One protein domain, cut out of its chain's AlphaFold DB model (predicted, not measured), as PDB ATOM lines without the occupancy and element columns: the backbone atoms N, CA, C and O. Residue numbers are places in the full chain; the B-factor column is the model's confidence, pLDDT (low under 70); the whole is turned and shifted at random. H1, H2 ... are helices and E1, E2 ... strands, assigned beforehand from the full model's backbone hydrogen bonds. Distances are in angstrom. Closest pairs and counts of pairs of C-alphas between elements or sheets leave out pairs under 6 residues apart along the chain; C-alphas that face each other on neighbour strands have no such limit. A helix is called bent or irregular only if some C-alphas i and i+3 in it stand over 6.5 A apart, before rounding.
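AT A GLANCE: This is residues 5 to 99 of the 101 residues of the protein "Hypothetical protein" of Micromonas pusilla (UniProt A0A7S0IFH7). Two helices, the kinked H1 and H3, pack on each other at a steep tilt and make the core, and the kinked helix H4 packs on the short strand E1 at one end of the body. E1 is held between H4 and residues 5 to 6, while the short helix H2 and the loop around residues 16 to 23 lie toward the other end. The printed part has 95 residues with four named helices and one named strand, in the order H1, E1, H2, H3, H4 along the chain; no two named strands pair, and the class is mostly helix. The whole is compact, with a radius of gyration of the C-alphas of 13.1 A, and the C-alphas span 39 by 27 by 21 A along their three main axes.

IN THESE COORDINATES: The longest helix by residues is H1, residues 27 to 45, which measures 24.4 A from C-alpha 27 at (34.617, 29.924, 4.417) to C-alpha 45 at (45.486, 51.797, 4.345). H1 has a kink of 59 degrees near residue 34 and is irregular, with C-alphas 33 and 36 lying 7.7 A apart. H3, residues 65 to 78, is 20.3 A long. E1, residues 50 to 52, is a strand 6.8 A long. H4, residues 83 to 98, is 21.3 A long and ends with C-alpha 98 at (28.794, 57.111, 8.443). H4 has a kink of 50 degrees near residue 91 and is irregular, with C-alphas 90 and 93 lying 7.7 A apart. H2, residues 58 to 61, is 6.5 A long, and it is only just irregular, with C-alphas 58 and 61 lying 6.5 A apart.

HOW THE PARTS SIT: H1 and H3 touch, with 23 pairs of C-alphas within 8 A, and the closest are those of Ser 27 and Ala 71, 4.6 A apart. They run the same way at a steep tilt of 58 degrees. E1 has 2 pairs of C-alphas within 8 A of H1, the closest being those of Ile 42 and Cys 50, 6.2 A apart. E1 and H4 have 13 such pairs, the closest being the C-alphas of Met 51 and Leu 89, 4.6 A apart. E1 pairs with no named strand, but residues 5 to 6 form a short parallel pairing with residues 51 to 52 of E1. H4 and H3 are close but not clearly touching: their closest C-alphas, those of Thr 76 and Arg 86, are 6.9 A apart, and they run opposite ways at a steep tilt of 54 degrees. H2 and H3 meet only through their link. H2 is apart from H1, from H4 and from E1, and H1 is apart from H4. Each O i to N i+4 pair is within hydrogen-bond range in H3, against 13 of 15 in H1 and 10 of 12 in H4; H2 is too short for such a pair, and its one O i to N i+3 pair is within range.

THE WHOLE: The two C-alphas farthest apart in the domain are those of Glu 22 and Arg 99, 41.5 A, while the first and last printed C-alphas, those of Lys 5 and Arg 99, are 15.4 A apart. The printed part runs from residue 5 to residue 99 of a full chain of 101 residues, and it has no cut. The links H1 to E1, E1 to H2, H2 to H3 and H3 to H4 are tight. Residues 5 to 26 form a long stretch with no named element, and their C-alphas lie 5 to 23 A from the mean of the C-alphas. The mean pLDDT of the printed part is 96.0, and no printed residue is under 70.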
ATOM      1  N   LYS A   5      36.198  50.646   1.434       96.94
ATOM      2  CA  LYS A   5      35.229  49.571   1.635       96.94
ATOM      3  C   LYS A   5      35.767  48.317   0.936       96.94
ATOM      4  O   LYS A   5      36.038  48.380  -0.261       96.94
ATOM      5  N   ILE A   6      35.956  47.217   1.660       96.44
ATOM      6  CA  ILE A   6      36.586  45.988   1.152       96.44
ATOM      7  C   ILE A   6      35.532  44.883   1.042       96.44
ATOM      8  O   ILE A   6      35.116  44.318   2.054       96.44
ATOM      9  N   GLY A   7      35.136  44.566  -0.189       94.12
ATOM     10  CA  GLY A   7      34.194  43.500  -0.530       94.12
ATOM     11  C   GLY A   7      33.981  43.417  -2.042       94.12
ATOM     12  O   GLY A   7      34.727  44.025  -2.810       94.12
ATOM     13  N   GLY A   8      33.012  42.610  -2.476       92.19
ATOM     14  CA  GLY A   8      32.712  42.396  -3.897       92.19
ATOM     15  C   GLY A   8      33.667  41.448  -4.621       92.19
ATOM     16  O   GLY A   8      33.599  41.304  -5.842       92.19
ATOM     17  N   PHE A   9      34.559  40.780  -3.887       87.50
ATOM     18  CA  PHE A   9      35.563  39.902  -4.478       87.50
ATOM     19  C   PHE A   9      34.987  38.578  -4.979       87.50
ATOM     20  O   PHE A   9      35.541  37.977  -5.896       87.50
ATOM     21  N   ALA A  10      33.832  38.156  -4.455       89.31
ATOM     22  CA  ALA A  10      33.152  36.964  -4.942       89.31
ATOM     23  C   ALA A  10      32.339  37.223  -6.225       89.31
ATOM     24  O   ALA A  10      31.670  36.316  -6.710       89.31
ATOM     25  N   THR A  11      32.378  38.418  -6.817       90.81
ATOM     26  CA  THR A  11      31.664  38.682  -8.073       90.81
ATOM     27  C   THR A  11      32.195  37.826  -9.241       90.81
ATOM     28  O   THR A  11      33.407  37.628  -9.362       90.81
ATOM     29  N   PRO A  12      31.328  37.318 -10.145       89.38
ATOM     30  CA  PRO A  12      31.744  36.398 -11.211       89.38
ATOM     31  C   PRO A  12      32.848  36.926 -12.133       89.38
ATOM     32  O   PRO A  12      33.690  36.155 -12.589       89.38
ATOM     33  N   TRP A  13      32.862  38.234 -12.401       87.56
ATOM     34  CA  TRP A  13      33.835  38.869 -13.296       87.56
ATOM     35  C   TRP A  13      35.246  38.983 -12.704       87.56
ATOM     36  O   TRP A  13      36.177  39.279 -13.446       87.56
ATOM     37  N   LEU A  14      35.435  38.697 -11.410       87.06
ATOM     38  CA  LEU A  14      36.764  38.556 -10.802       87.06
ATOM     39  C   LEU A  14      37.353  37.145 -10.955       87.06
ATOM     40  O   LEU A  14      38.492  36.908 -10.567       87.06
ATOM     41  N   GLY A  15      36.611  36.208 -11.558       89.38
ATOM     42  CA  GLY A  15      37.187  34.981 -12.111       89.38
ATOM     43  C   GLY A  15      37.429  33.833 -11.127       89.38
ATOM     44  O   GLY A  15      37.997  32.823 -11.528       89.38
ATOM     45  N   ALA A  16      36.957  33.912  -9.877       91.38
ATOM     46  CA  ALA A  16      37.086  32.805  -8.911       91.38
ATOM     47  C   ALA A  16      36.269  31.548  -9.288       91.38
ATOM     48  O   ALA A  16      36.508  30.451  -8.775       91.38
ATOM     49  N   GLY A  17      35.280  31.700 -10.175       93.69
ATOM     50  CA  GLY A  17      34.521  30.591 -10.756       93.69
ATOM     51  C   GLY A  17      33.536  29.908  -9.806       93.69
ATOM     52  O   GLY A  17      32.979  28.876 -10.170       93.69
ATOM     53  N   PHE A  18      33.301  30.442  -8.603       94.81
ATOM     54  CA  PHE A  18      32.397  29.842  -7.614       94.81
ATOM     55  C   PHE A  18      30.956  29.702  -8.117       94.81
ATOM     56  O   PHE A  18      30.320  28.686  -7.854       94.81
ATOM     57  N   GLN A  19      30.477  30.665  -8.903       93.94
ATOM     58  CA  GLN A  19      29.134  30.677  -9.486       93.94
ATOM     59  C   GLN A  19      28.844  29.516 -10.453       93.94
ATOM     60  O   GLN A  19      27.685  29.222 -10.722       93.94
ATOM     61  N   ALA A  20      29.880  28.891 -11.021       94.69
ATOM     62  CA  ALA A  20      29.738  27.806 -11.995       94.69
ATOM     63  C   ALA A  20      29.832  26.410 -11.355       94.69
ATOM     64  O   ALA A  20      29.751  25.401 -12.055       94.69
ATOM     65  N   ARG A  21      30.052  26.332 -10.036       94.19
ATOM     66  CA  ARG A  21      30.255  25.065  -9.328       94.19
ATOM     67  C   ARG A  21      28.924  24.471  -8.888       94.19
ATOM     68  O   ARG A  21      28.043  25.183  -8.424       94.19
ATOM     69  N   GLU A  22      28.833  23.146  -8.933       94.56
ATOM     70  CA  GLU A  22      27.704  22.407  -8.355       94.56
ATOM     71  C   GLU A  22      27.651  22.563  -6.826       94.56
ATOM     72  O   GLU A  22      26.584  22.742  -6.241       94.56
ATOM     73  N   LYS A  23      28.822  22.546  -6.171       93.75
ATOM     74  CA  LYS A  23      28.963  22.760  -4.729       93.75
ATOM     75  C   LYS A  23      29.533  24.159  -4.444       93.75
ATOM     76  O   LYS A  23      30.639  24.449  -4.910       93.75
ATOM     77  N   PRO A  24      28.843  25.003  -3.654       90.69
ATOM     78  CA  PRO A  24      29.333  26.335  -3.304       90.69
ATOM     79  C   PRO A  24      30.577  26.267  -2.397       90.69
ATOM     80  O   PRO A  24      30.773  25.264  -1.698       90.69
ATOM     81  N   PRO A  25      31.408  27.326  -2.371       96.94
ATOM     82  CA  PRO A  25      32.640  27.339  -1.593       96.94
ATOM     83  C   PRO A  25      32.378  27.398  -0.082       96.94
ATOM     84  O   PRO A  25      31.349  27.897   0.385       96.94
ATOM     85  N   GLY A  26      33.348  26.913   0.694       98.00
ATOM     86  CA  GLY A  26      33.377  27.056   2.153       98.00
ATOM     87  C   GLY A  26      34.163  28.289   2.617       98.00
ATOM     88  O   GLY A  26      34.947  28.860   1.867       98.00
ATOM     89  N   SER A  27      34.013  28.683   3.886       98.25
ATOM     90  CA  SER A  27      34.617  29.924   4.417       98.25
ATOM     91  C   SER A  27      36.144  29.938   4.346       98.25
ATOM     92  O   SER A  27      36.734  30.972   4.055       98.25
ATOM     93  N   ALA A  28      36.782  28.794   4.607       98.31
ATOM     94  CA  ALA A  28      38.236  28.659   4.532       98.31
ATOM     95  C   ALA A  28      38.751  28.797   3.094       98.31
ATOM     96  O   ALA A  28      39.773  29.429   2.870       98.31
ATOM     97  N   GLU A  29      38.013  28.266   2.120       97.50
ATOM     98  CA  GLU A  29      38.363  28.384   0.706       97.50
ATOM     99  C   GLU A  29      38.220  29.827   0.213       97.50
ATOM    100  O   GLU A  29      39.123  30.352  -0.427       97.50
ATOM    101  N   VAL A  30      37.121  30.503   0.559       97.19
ATOM    102  CA  VAL A  30      36.933  31.925   0.225       97.19
ATOM    103  C   VAL A  30      38.042  32.781   0.845       97.19
ATOM    104  O   VAL A  30      38.558  33.687   0.192       97.19
ATOM    105  N   ALA A  31      38.435  32.479   2.087       97.56
ATOM    106  CA  ALA A  31      39.550  33.144   2.751       97.56
ATOM    107  C   ALA A  31      40.891  32.883   2.050       97.56
ATOM    108  O   ALA A  31      41.708  33.791   1.984       97.56
ATOM    109  N   GLU A  32      41.119  31.686   1.515       97.06
ATOM    110  CA  GLU A  32      42.343  31.376   0.771       97.06
ATOM    111  C   GLU A  32      42.394  32.118  -0.571       97.06
ATOM    112  O   GLU A  32      43.415  32.705  -0.913       97.06
ATOM    113  N   VAL A  33      41.279  32.156  -1.308       95.88
ATOM    114  CA  VAL A  33      41.231  32.768  -2.647       95.88
ATOM    115  C   VAL A  33      41.343  34.295  -2.595       95.88
ATOM    116  O   VAL A  33      42.026  34.884  -3.430       95.88
ATOM    117  N   PHE A  34      40.686  34.953  -1.635       93.62
ATOM    118  CA  PHE A  34      40.626  36.423  -1.587       93.62
ATOM    119  C   PHE A  34      41.401  37.054  -0.429       93.62
ATOM    120  O   PHE A  34      41.566  38.276  -0.399       93.62
ATOM    121  N   GLY A  35      41.873  36.255   0.530       94.44
ATOM    122  CA  GLY A  35      42.430  36.759   1.782       94.44
ATOM    123  C   GLY A  35      43.623  37.681   1.603       94.44
ATOM    124  O   GLY A  35      43.655  38.732   2.237       94.44
ATOM    125  N   GLU A  36      44.545  37.351   0.698       93.94
ATOM    126  CA  GLU A  36      45.729  38.184   0.461       93.94
ATOM    127  C   GLU A  36      45.363  39.561  -0.111       93.94
ATOM    128  O   GLU A  36      45.945  40.567   0.286       93.94
ATOM    129  N   LEU A  37      44.344  39.648  -0.973       92.94
ATOM    130  CA  LEU A  37      43.869  40.936  -1.496       92.94
ATOM    131  C   LEU A  37      43.281  41.810  -0.379       92.94
ATOM    132  O   LEU A  37      43.504  43.027  -0.348       92.94
ATOM    133  N   TYR A  38      42.556  41.197   0.560       94.31
ATOM    134  CA  TYR A  38      41.981  41.910   1.705       94.31
ATOM    135  C   TYR A  38      43.102  42.383   2.621       94.31
ATOM    136  O   TYR A  38      43.166  43.562   2.963       94.31
ATOM    137  N   ALA A  39      44.008  41.472   2.975       94.81
ATOM    138  CA  ALA A  39      45.128  41.734   3.861       94.81
ATOM    139  C   ALA A  39      46.045  42.826   3.302       94.81
ATOM    140  O   ALA A  39      46.373  43.772   4.016       94.81
ATOM    141  N   TRP A  40      46.385  42.766   2.013       96.44
ATOM    142  CA  TRP A  40      47.187  43.791   1.352       96.44
ATOM    143  C   TRP A  40      46.529  45.170   1.433       96.44
ATOM    144  O   TRP A  40      47.180  46.142   1.818       96.44
ATOM    145  N   THR A  41      45.226  45.250   1.147       96.94
ATOM    146  CA  THR A  41      44.474  46.512   1.220       96.94
ATOM    147  C   THR A  41      44.473  47.069   2.645       96.94
ATOM    148  O   THR A  41      44.741  48.254   2.847       96.94
ATOM    149  N   ILE A  42      44.246  46.213   3.644       97.38
ATOM    150  CA  ILE A  42      44.247  46.616   5.054       97.38
ATOM    151  C   ILE A  42      45.641  47.080   5.492       97.38
ATOM    152  O   ILE A  42      45.745  48.111   6.145       97.38
ATOM    153  N   ARG A  43      46.723  46.393   5.098       95.94
ATOM    154  CA  ARG A  43      48.102  46.812   5.420       95.94
ATOM    155  C   ARG A  43      48.477  48.140   4.755       95.94
ATOM    156  O   ARG A  43      49.184  48.940   5.357       95.94
ATOM    157  N   ALA A  44      47.992  48.396   3.540       97.06
ATOM    158  CA  ALA A  44      48.280  49.632   2.811       97.06
ATOM    159  C   ALA A  44      47.560  50.859   3.400       97.06
ATOM    160  O   ALA A  44      48.125  51.956   3.444       97.06
ATOM    161  N   PHE A  45      46.314  50.692   3.848       97.56
ATOM    162  CA  PHE A  45      45.486  51.797   4.345       97.56
ATOM    163  C   PHE A  45      45.368  51.853   5.867       97.56
ATOM    164  O   PHE A  45      44.969  52.885   6.387       97.56
ATOM    165  N   GLY A  46      45.731  50.812   6.599       97.12
ATOM    166  CA  GLY A  46      45.477  50.725   8.033       97.12
ATOM    167  C   GLY A  46      44.035  50.287   8.357       97.12
ATOM    168  O   GLY A  46      43.090  50.649   7.635       97.12
ATOM    169  N   PRO A  47      43.829  49.509   9.438       97.56
ATOM    170  CA  PRO A  47      42.505  49.070   9.888       97.56
ATOM    171  C   PRO A  47      41.523  50.219  10.149       97.56
ATOM    172  O   PRO A  47      40.339  50.111   9.837       97.56
ATOM    173  N   GLU A  48      42.011  51.359  10.638       97.56
ATOM    174  CA  GLU A  48      41.222  52.547  10.984       97.56
ATOM    175  C   GLU A  48      40.659  53.311   9.774       97.56
ATOM    176  O   GLU A  48      39.876  54.258   9.929       97.56
ATOM    177  N   ARG A  49      41.074  52.917   8.563       98.06
ATOM    178  CA  ARG A  49      40.588  53.461   7.288       98.06
ATOM    179  C   ARG A  49      39.935  52.412   6.393       98.06
ATOM    180  O   ARG A  49      39.453  52.769   5.317       98.06
ATOM    181  N   CYS A  50      39.863  51.161   6.840       98.31
ATOM    182  CA  CYS A  50      39.238  50.062   6.113       98.31
ATOM    183  C   CYS A  50      37.951  49.601   6.808       98.31
ATOM    184  O   CYS A  50      37.887  49.534   8.032       98.31
ATOM    185  N   MET A  51      36.928  49.254   6.027       98.38
ATOM    186  CA  MET A  51      35.709  48.605   6.519       98.38
ATOM    187  C   MET A  51      35.354  47.413   5.631       98.38
ATOM    188  O   MET A  51      35.345  47.529   4.402       98.38
ATOM    189  N   LEU A  52      35.076  46.268   6.246       98.25
ATOM    190  CA  LEU A  52      34.654  45.059   5.545       98.25
ATOM    191  C   LEU A  52      33.173  45.151   5.187       98.25
ATOM    192  O   LEU A  52      32.362  45.700   5.935       98.25
ATOM    193  N   GLU A  53      32.808  44.606   4.038       97.44
ATOM    194  CA  GLU A  53      31.448  44.686   3.523       97.44
ATOM    195  C   GLU A  53      31.096  43.445   2.701       97.44
ATOM    196  O   GLU A  53      31.967  42.721   2.228       97.44
ATOM    197  N   SER A  54      29.801  43.198   2.520       96.31
ATOM    198  CA  SER A  54      29.340  41.952   1.907       96.31
ATOM    199  C   SER A  54      29.137  42.028   0.393       96.31
ATOM    200  O   SER A  54      29.141  40.997  -0.268       96.31
ATOM    201  N   ASN A  55      28.880  43.218  -0.155       96.38
ATOM    202  CA  ASN A  55      28.383  43.423  -1.516       96.38
ATOM    203  C   ASN A  55      27.093  42.633  -1.841       96.38
ATOM    204  O   ASN A  55      26.761  42.375  -3.000       96.38
ATOM    205  N   PHE A  56      26.329  42.223  -0.822       95.88
ATOM    206  CA  PHE A  56      25.057  41.539  -1.036       95.88
ATOM    207  C   PHE A  56      23.981  42.507  -1.555       95.88
ATOM    208  O   PHE A  56      23.927  43.654  -1.112       95.88
ATOM    209  N   PRO A  57      23.089  42.045  -2.458       96.00
ATOM    210  CA  PRO A  57      22.917  40.651  -2.890       96.00
ATOM    211  C   PRO A  57      23.766  40.226  -4.101       96.00
ATOM    212  O   PRO A  57      23.598  39.099  -4.558       96.00
ATOM    213  N   VAL A  58      24.662  41.068  -4.626       95.06
ATOM    214  CA  VAL A  58      25.434  40.760  -5.847       95.06
ATOM    215  C   VAL A  58      26.328  39.532  -5.645       95.06
ATOM    216  O   VAL A  58      26.282  38.606  -6.451       95.06
ATOM    217  N   ASP A  59      27.050  39.455  -4.525       94.94
ATOM    218  CA  ASP A  59      27.951  38.329  -4.221       94.94
ATOM    219  C   ASP A  59      27.217  37.002  -3.945       94.94
ATOM    220  O   ASP A  59      27.835  35.933  -3.979       94.94
ATOM    221  N   LYS A  60      25.885  37.027  -3.756       95.19
ATOM    222  CA  LYS A  60      25.064  35.822  -3.518       95.19
ATOM    223  C   LYS A  60      25.176  34.798  -4.653       95.19
ATOM    224  O   LYS A  60      24.968  33.610  -4.420       95.19
ATOM    225  N   VAL A  61      25.492  35.247  -5.867       94.31
ATOM    226  CA  VAL A  61      25.686  34.373  -7.036       94.31
ATOM    227  C   VAL A  61      26.853  33.392  -6.861       94.31
ATOM    228  O   VAL A  61      26.856  32.332  -7.477       94.31
ATOM    229  N   SER A  62      27.817  33.718  -5.997       95.06
ATOM    230  CA  SER A  62      29.058  32.958  -5.824       95.06
ATOM    231  C   SER A  62      29.250  32.408  -4.415       95.06
ATOM    232  O   SER A  62      29.890  31.374  -4.239       95.06
ATOM    233  N   VAL A  63      28.740  33.093  -3.390       96.12
ATOM    234  CA  VAL A  63      28.998  32.749  -1.988       96.12
ATOM    235  C   VAL A  63      27.771  33.016  -1.121       96.12
ATOM    236  O   VAL A  63      26.982  33.919  -1.388       96.12
ATOM    237  N   SER A  64      27.591  32.239  -0.050       96.44
ATOM    238  CA  SER A  64      26.551  32.530   0.943       96.44
ATOM    239  C   SER A  64      27.002  33.611   1.930       96.44
ATOM    240  O   SER A  64      28.190  33.760   2.221       96.44
ATOM    241  N   TYR A  65      26.043  34.345   2.498       96.94
ATOM    242  CA  TYR A  65      26.325  35.468   3.398       96.94
ATOM    243  C   TYR A  65      27.173  35.049   4.609       96.94
ATOM    244  O   TYR A  65      28.172  35.685   4.938       96.94
ATOM    245  N   GLY A  66      26.813  33.933   5.252       98.12
ATOM    246  CA  GLY A  66      27.546  33.414   6.408       98.12
ATOM    247  C   GLY A  66      28.958  32.939   6.062       98.12
ATOM    248  O   GLY A  66      29.884  33.162   6.840       98.12
ATOM    249  N   VAL A  67      29.138  32.326   4.886       97.94
ATOM    250  CA  VAL A  67      30.457  31.892   4.400       97.94
ATOM    251  C   VAL A  67      31.377  33.093   4.188       97.94
ATOM    252  O   VAL A  67      32.509  33.072   4.671       97.94
ATOM    253  N   LEU A  68      30.882  34.160   3.556       97.56
ATOM    254  CA  LEU A  68      31.656  35.380   3.316       97.56
ATOM    255  C   LEU A  68      32.114  36.041   4.627       97.56
ATOM    256  O   LEU A  68      33.302  36.302   4.814       97.56
ATOM    257  N   TRP A  69      31.202  36.243   5.582       98.06
ATOM    258  CA  TRP A  69      31.565  36.841   6.874       98.06
ATOM    259  C   TRP A  69      32.503  35.968   7.701       98.06
ATOM    260  O   TRP A  69      33.361  36.486   8.415       98.06
ATOM    261  N   ASN A  70      32.384  34.646   7.611       98.50
ATOM    262  CA  ASN A  70      33.339  33.755   8.257       98.50
ATOM    263  C   ASN A  70      34.707  33.789   7.562       98.50
ATOM    264  O   ASN A  70      35.719  33.744   8.259       98.50
ATOM    265  N   ALA A  71      34.761  33.950   6.238       98.00
ATOM    266  CA  ALA A  71      36.012  34.151   5.512       98.00
ATOM    267  C   ALA A  71      36.728  35.429   5.978       98.00
ATOM    268  O   ALA A  71      37.899  35.369   6.349       98.00
ATOM    269  N   HIS A  72      36.011  36.551   6.104       98.00
ATOM    270  CA  HIS A  72      36.547  37.785   6.694       98.00
ATOM    271  C   HIS A  72      37.162  37.565   8.090       98.00
ATOM    272  O   HIS A  72      38.253  38.059   8.384       98.00
ATOM    273  N   LYS A  73      36.492  36.798   8.965       98.25
ATOM    274  CA  LYS A  73      37.002  36.487  10.316       98.25
ATOM    275  C   LYS A  73      38.269  35.633  10.275       98.25
ATOM    276  O   LYS A  73      39.154  35.855  11.100       98.25
ATOM    277  N   ILE A  74      38.329  34.667   9.353       98.50
ATOM    278  CA  ILE A  74      39.491  33.794   9.144       98.50
ATOM    279  C   ILE A  74      40.684  34.629   8.685       98.50
ATOM    280  O   ILE A  74      41.722  34.577   9.339       98.50
ATOM    281  N   VAL A  75      40.518  35.437   7.632       97.88
ATOM    282  CA  VAL A  75      41.580  36.299   7.084       97.88
ATOM    283  C   VAL A  75      42.124  37.211   8.175       97.88
ATOM    284  O   VAL A  75      43.307  37.172   8.486       97.88
ATOM    285  N   THR A  76      41.245  37.955   8.847       97.69
ATOM    286  CA  THR A  76      41.683  38.906   9.876       97.69
ATOM    287  C   THR A  76      42.366  38.240  11.072       97.69
ATOM    288  O   THR A  76      43.176  38.872  11.739       97.69
ATOM    289  N   LYS A  77      42.051  36.972  11.375       97.88
ATOM    290  CA  LYS A  77      42.715  36.218  12.451       97.88
ATOM    291  C   LYS A  77      44.079  35.701  12.002       97.88
ATOM    292  O   LYS A  77      45.028  35.760  12.774       97.88
ATOM    293  N   ARG A  78      44.165  35.185  10.772       97.44
ATOM    294  CA  ARG A  78      45.399  34.661  10.169       97.44
ATOM    295  C   ARG A  78      46.468  35.746  10.037       97.44
ATOM    296  O   ARG A  78      47.625  35.462  10.312       97.44
ATOM    297  N   GLU A  79      46.064  36.965   9.691       96.50
ATOM    298  CA  GLU A  79      46.962  38.122   9.574       96.50
ATOM    299  C   GLU A  79      47.428  38.692  10.925       96.50
ATOM    300  O   GLU A  79      48.291  39.562  10.956       96.50
ATOM    301  N   GLY A  80      46.877  38.216  12.047       97.06
ATOM    302  CA  GLY A  80      47.301  38.650  13.378       97.06
ATOM    303  C   GLY A  80      46.798  40.031  13.802       97.06
ATOM    304  O   GLY A  80      47.380  40.608  14.716       97.06
ATOM    305  N   PHE A  81      45.726  40.551  13.188       97.31
ATOM    306  CA  PHE A  81      45.116  41.805  13.641       97.31
ATOM    307  C   PHE A  81      44.586  41.675  15.071       97.31
ATOM    308  O   PHE A  81      43.947  40.669  15.420       97.31
ATOM    309  N   SER A  82      44.823  42.709  15.875       98.19
ATOM    310  CA  SER A  82      44.355  42.795  17.258       98.19
ATOM    311  C   SER A  82      42.825  42.851  17.342       98.19
ATOM    312  O   SER A  82      42.123  43.022  16.341       98.19
ATOM    313  N   GLU A  83      42.280  42.695  18.548       98.25
ATOM    314  CA  GLU A  83      40.834  42.820  18.767       98.25
ATOM    315  C   GLU A  83      40.324  44.215  18.380       98.25
ATOM    316  O   GLU A  83      39.345  44.301  17.640       98.25
ATOM    317  N   ASP A  84      41.050  45.274  18.749       98.56
ATOM    318  CA  ASP A  84      40.719  46.665  18.411       98.56
ATOM    319  C   ASP A  84      40.773  46.918  16.894       98.56
ATOM    320  O   ASP A  84      39.884  47.543  16.312       98.56
ATOM    321  N   GLU A  85      41.793  46.395  16.207       98.50
ATOM    322  CA  GLU A  85      41.908  46.522  14.749       98.50
ATOM    323  C   GLU A  85      40.761  45.799  14.042       98.50
ATOM    324  O   GLU A  85      40.171  46.315  13.087       98.50
ATOM    325  N   ARG A  86      40.396  44.611  14.530       98.50
ATOM    326  CA  ARG A  86      39.243  43.867  14.021       98.50
ATOM    327  C   ARG A  86      37.944  44.615  14.304       98.50
ATOM    328  O   ARG A  86      37.100  44.678  13.413       98.50
ATOM    329  N   GLU A  87      37.774  45.208  15.481       98.44
ATOM    330  CA  GLU A  87      36.601  46.030  15.788       98.44
ATOM    331  C   GLU A  87      36.444  47.166  14.771       98.44
ATOM    332  O   GLU A  87      35.352  47.345  14.213       98.44
ATOM    333  N   MET A  88      37.540  47.862  14.448       98.50
ATOM    334  CA  MET A  88      37.554  48.898  13.413       98.50
ATOM    335  C   MET A  88      37.125  48.351  12.047       98.50
ATOM    336  O   MET A  88      36.217  48.909  11.425       98.50
ATOM    337  N   LEU A  89      37.700  47.227  11.612       98.50
ATOM    338  CA  LEU A  89      37.391  46.602  10.321       98.50
ATOM    339  C   LEU A  89      35.935  46.134  10.201       98.50
ATOM    340  O   LEU A  89      35.328  46.282   9.137       98.50
ATOM    341  N   PHE A  90      35.383  45.541  11.261       98.38
ATOM    342  CA  PHE A  90      34.043  44.946  11.241       98.38
ATOM    343  C   PHE A  90      32.928  45.951  11.544       98.38
ATOM    344  O   PHE A  90      31.786  45.702  11.160       98.38
ATOM    345  N   SER A  91      33.218  47.068  12.220       98.00
ATOM    346  CA  SER A  91      32.192  48.078  12.507       98.00
ATOM    347  C   SER A  91      32.722  49.487  12.773       98.00
ATOM    348  O   SER A  91      32.126  50.445  12.280       98.00
ATOM    349  N   GLY A  92      33.828  49.650  13.507       98.12
ATOM    350  CA  GLY A  92      34.271  50.947  14.030       98.12
ATOM    351  C   GLY A  92      34.575  51.979  12.944       98.12
ATOM    352  O   GLY A  92      34.127  53.128  13.032       98.12
ATOM    353  N   THR A  93      35.243  51.577  11.858       98.19
ATOM    354  CA  THR A  93      35.519  52.472  10.724       98.19
ATOM    355  C   THR A  93      34.220  52.912  10.048       98.19
ATOM    356  O   THR A  93      34.051  54.097   9.755       98.19
ATOM    357  N   ALA A  94      33.269  51.995   9.843       98.19
ATOM    358  CA  ALA A  94      31.966  52.326   9.267       98.19
ATOM    359  C   ALA A  94      31.169  53.269  10.183       98.19
ATOM    360  O   ALA A  94      30.657  54.280   9.706       98.19
ATOM    361  N   LYS A  95      31.135  53.007  11.497       98.25
ATOM    362  CA  LYS A  95      30.488  53.886  12.483       98.25
ATOM    363  C   LYS A  95      31.049  55.303  12.444       98.25
ATOM    364  O   LYS A  95      30.285  56.262  12.361       98.25
ATOM    365  N   LYS A  96      32.377  55.442  12.411       96.12
ATOM    366  CA  LYS A  96      33.055  56.742  12.317       96.12
ATOM    367  C   LYS A  96      32.739  57.474  11.011       96.12
ATOM    368  O   LYS A  96      32.453  58.669  11.036       96.12
ATOM    369  N   VAL A  97      32.814  56.778   9.876       97.25
ATOM    370  CA  VAL A  97      32.624  57.381   8.546       97.25
ATOM    371  C   VAL A  97      31.165  57.777   8.317       97.25
ATOM    372  O   VAL A  97      30.901  58.885   7.852       97.25
ATOM    373  N   TYR A  98      30.225  56.903   8.673       96.81
ATOM    374  CA  TYR A  98      28.794  57.111   8.443       96.81
ATOM    375  C   TYR A  98      28.058  57.757   9.625       96.81
ATOM    376  O   TYR A  98      26.871  58.034   9.497       96.81
ATOM    377  N   ARG A  99      28.748  58.038  10.740       97.25
ATOM    378  CA  ARG A  99      28.187  58.643  11.966       97.25
ATOM    379  C   ARG A  99      27.039  57.813  12.560       97.25
ATOM    380  O   ARG A  99      25.952  58.329  12.793       97.25
TER     381      ARG A  99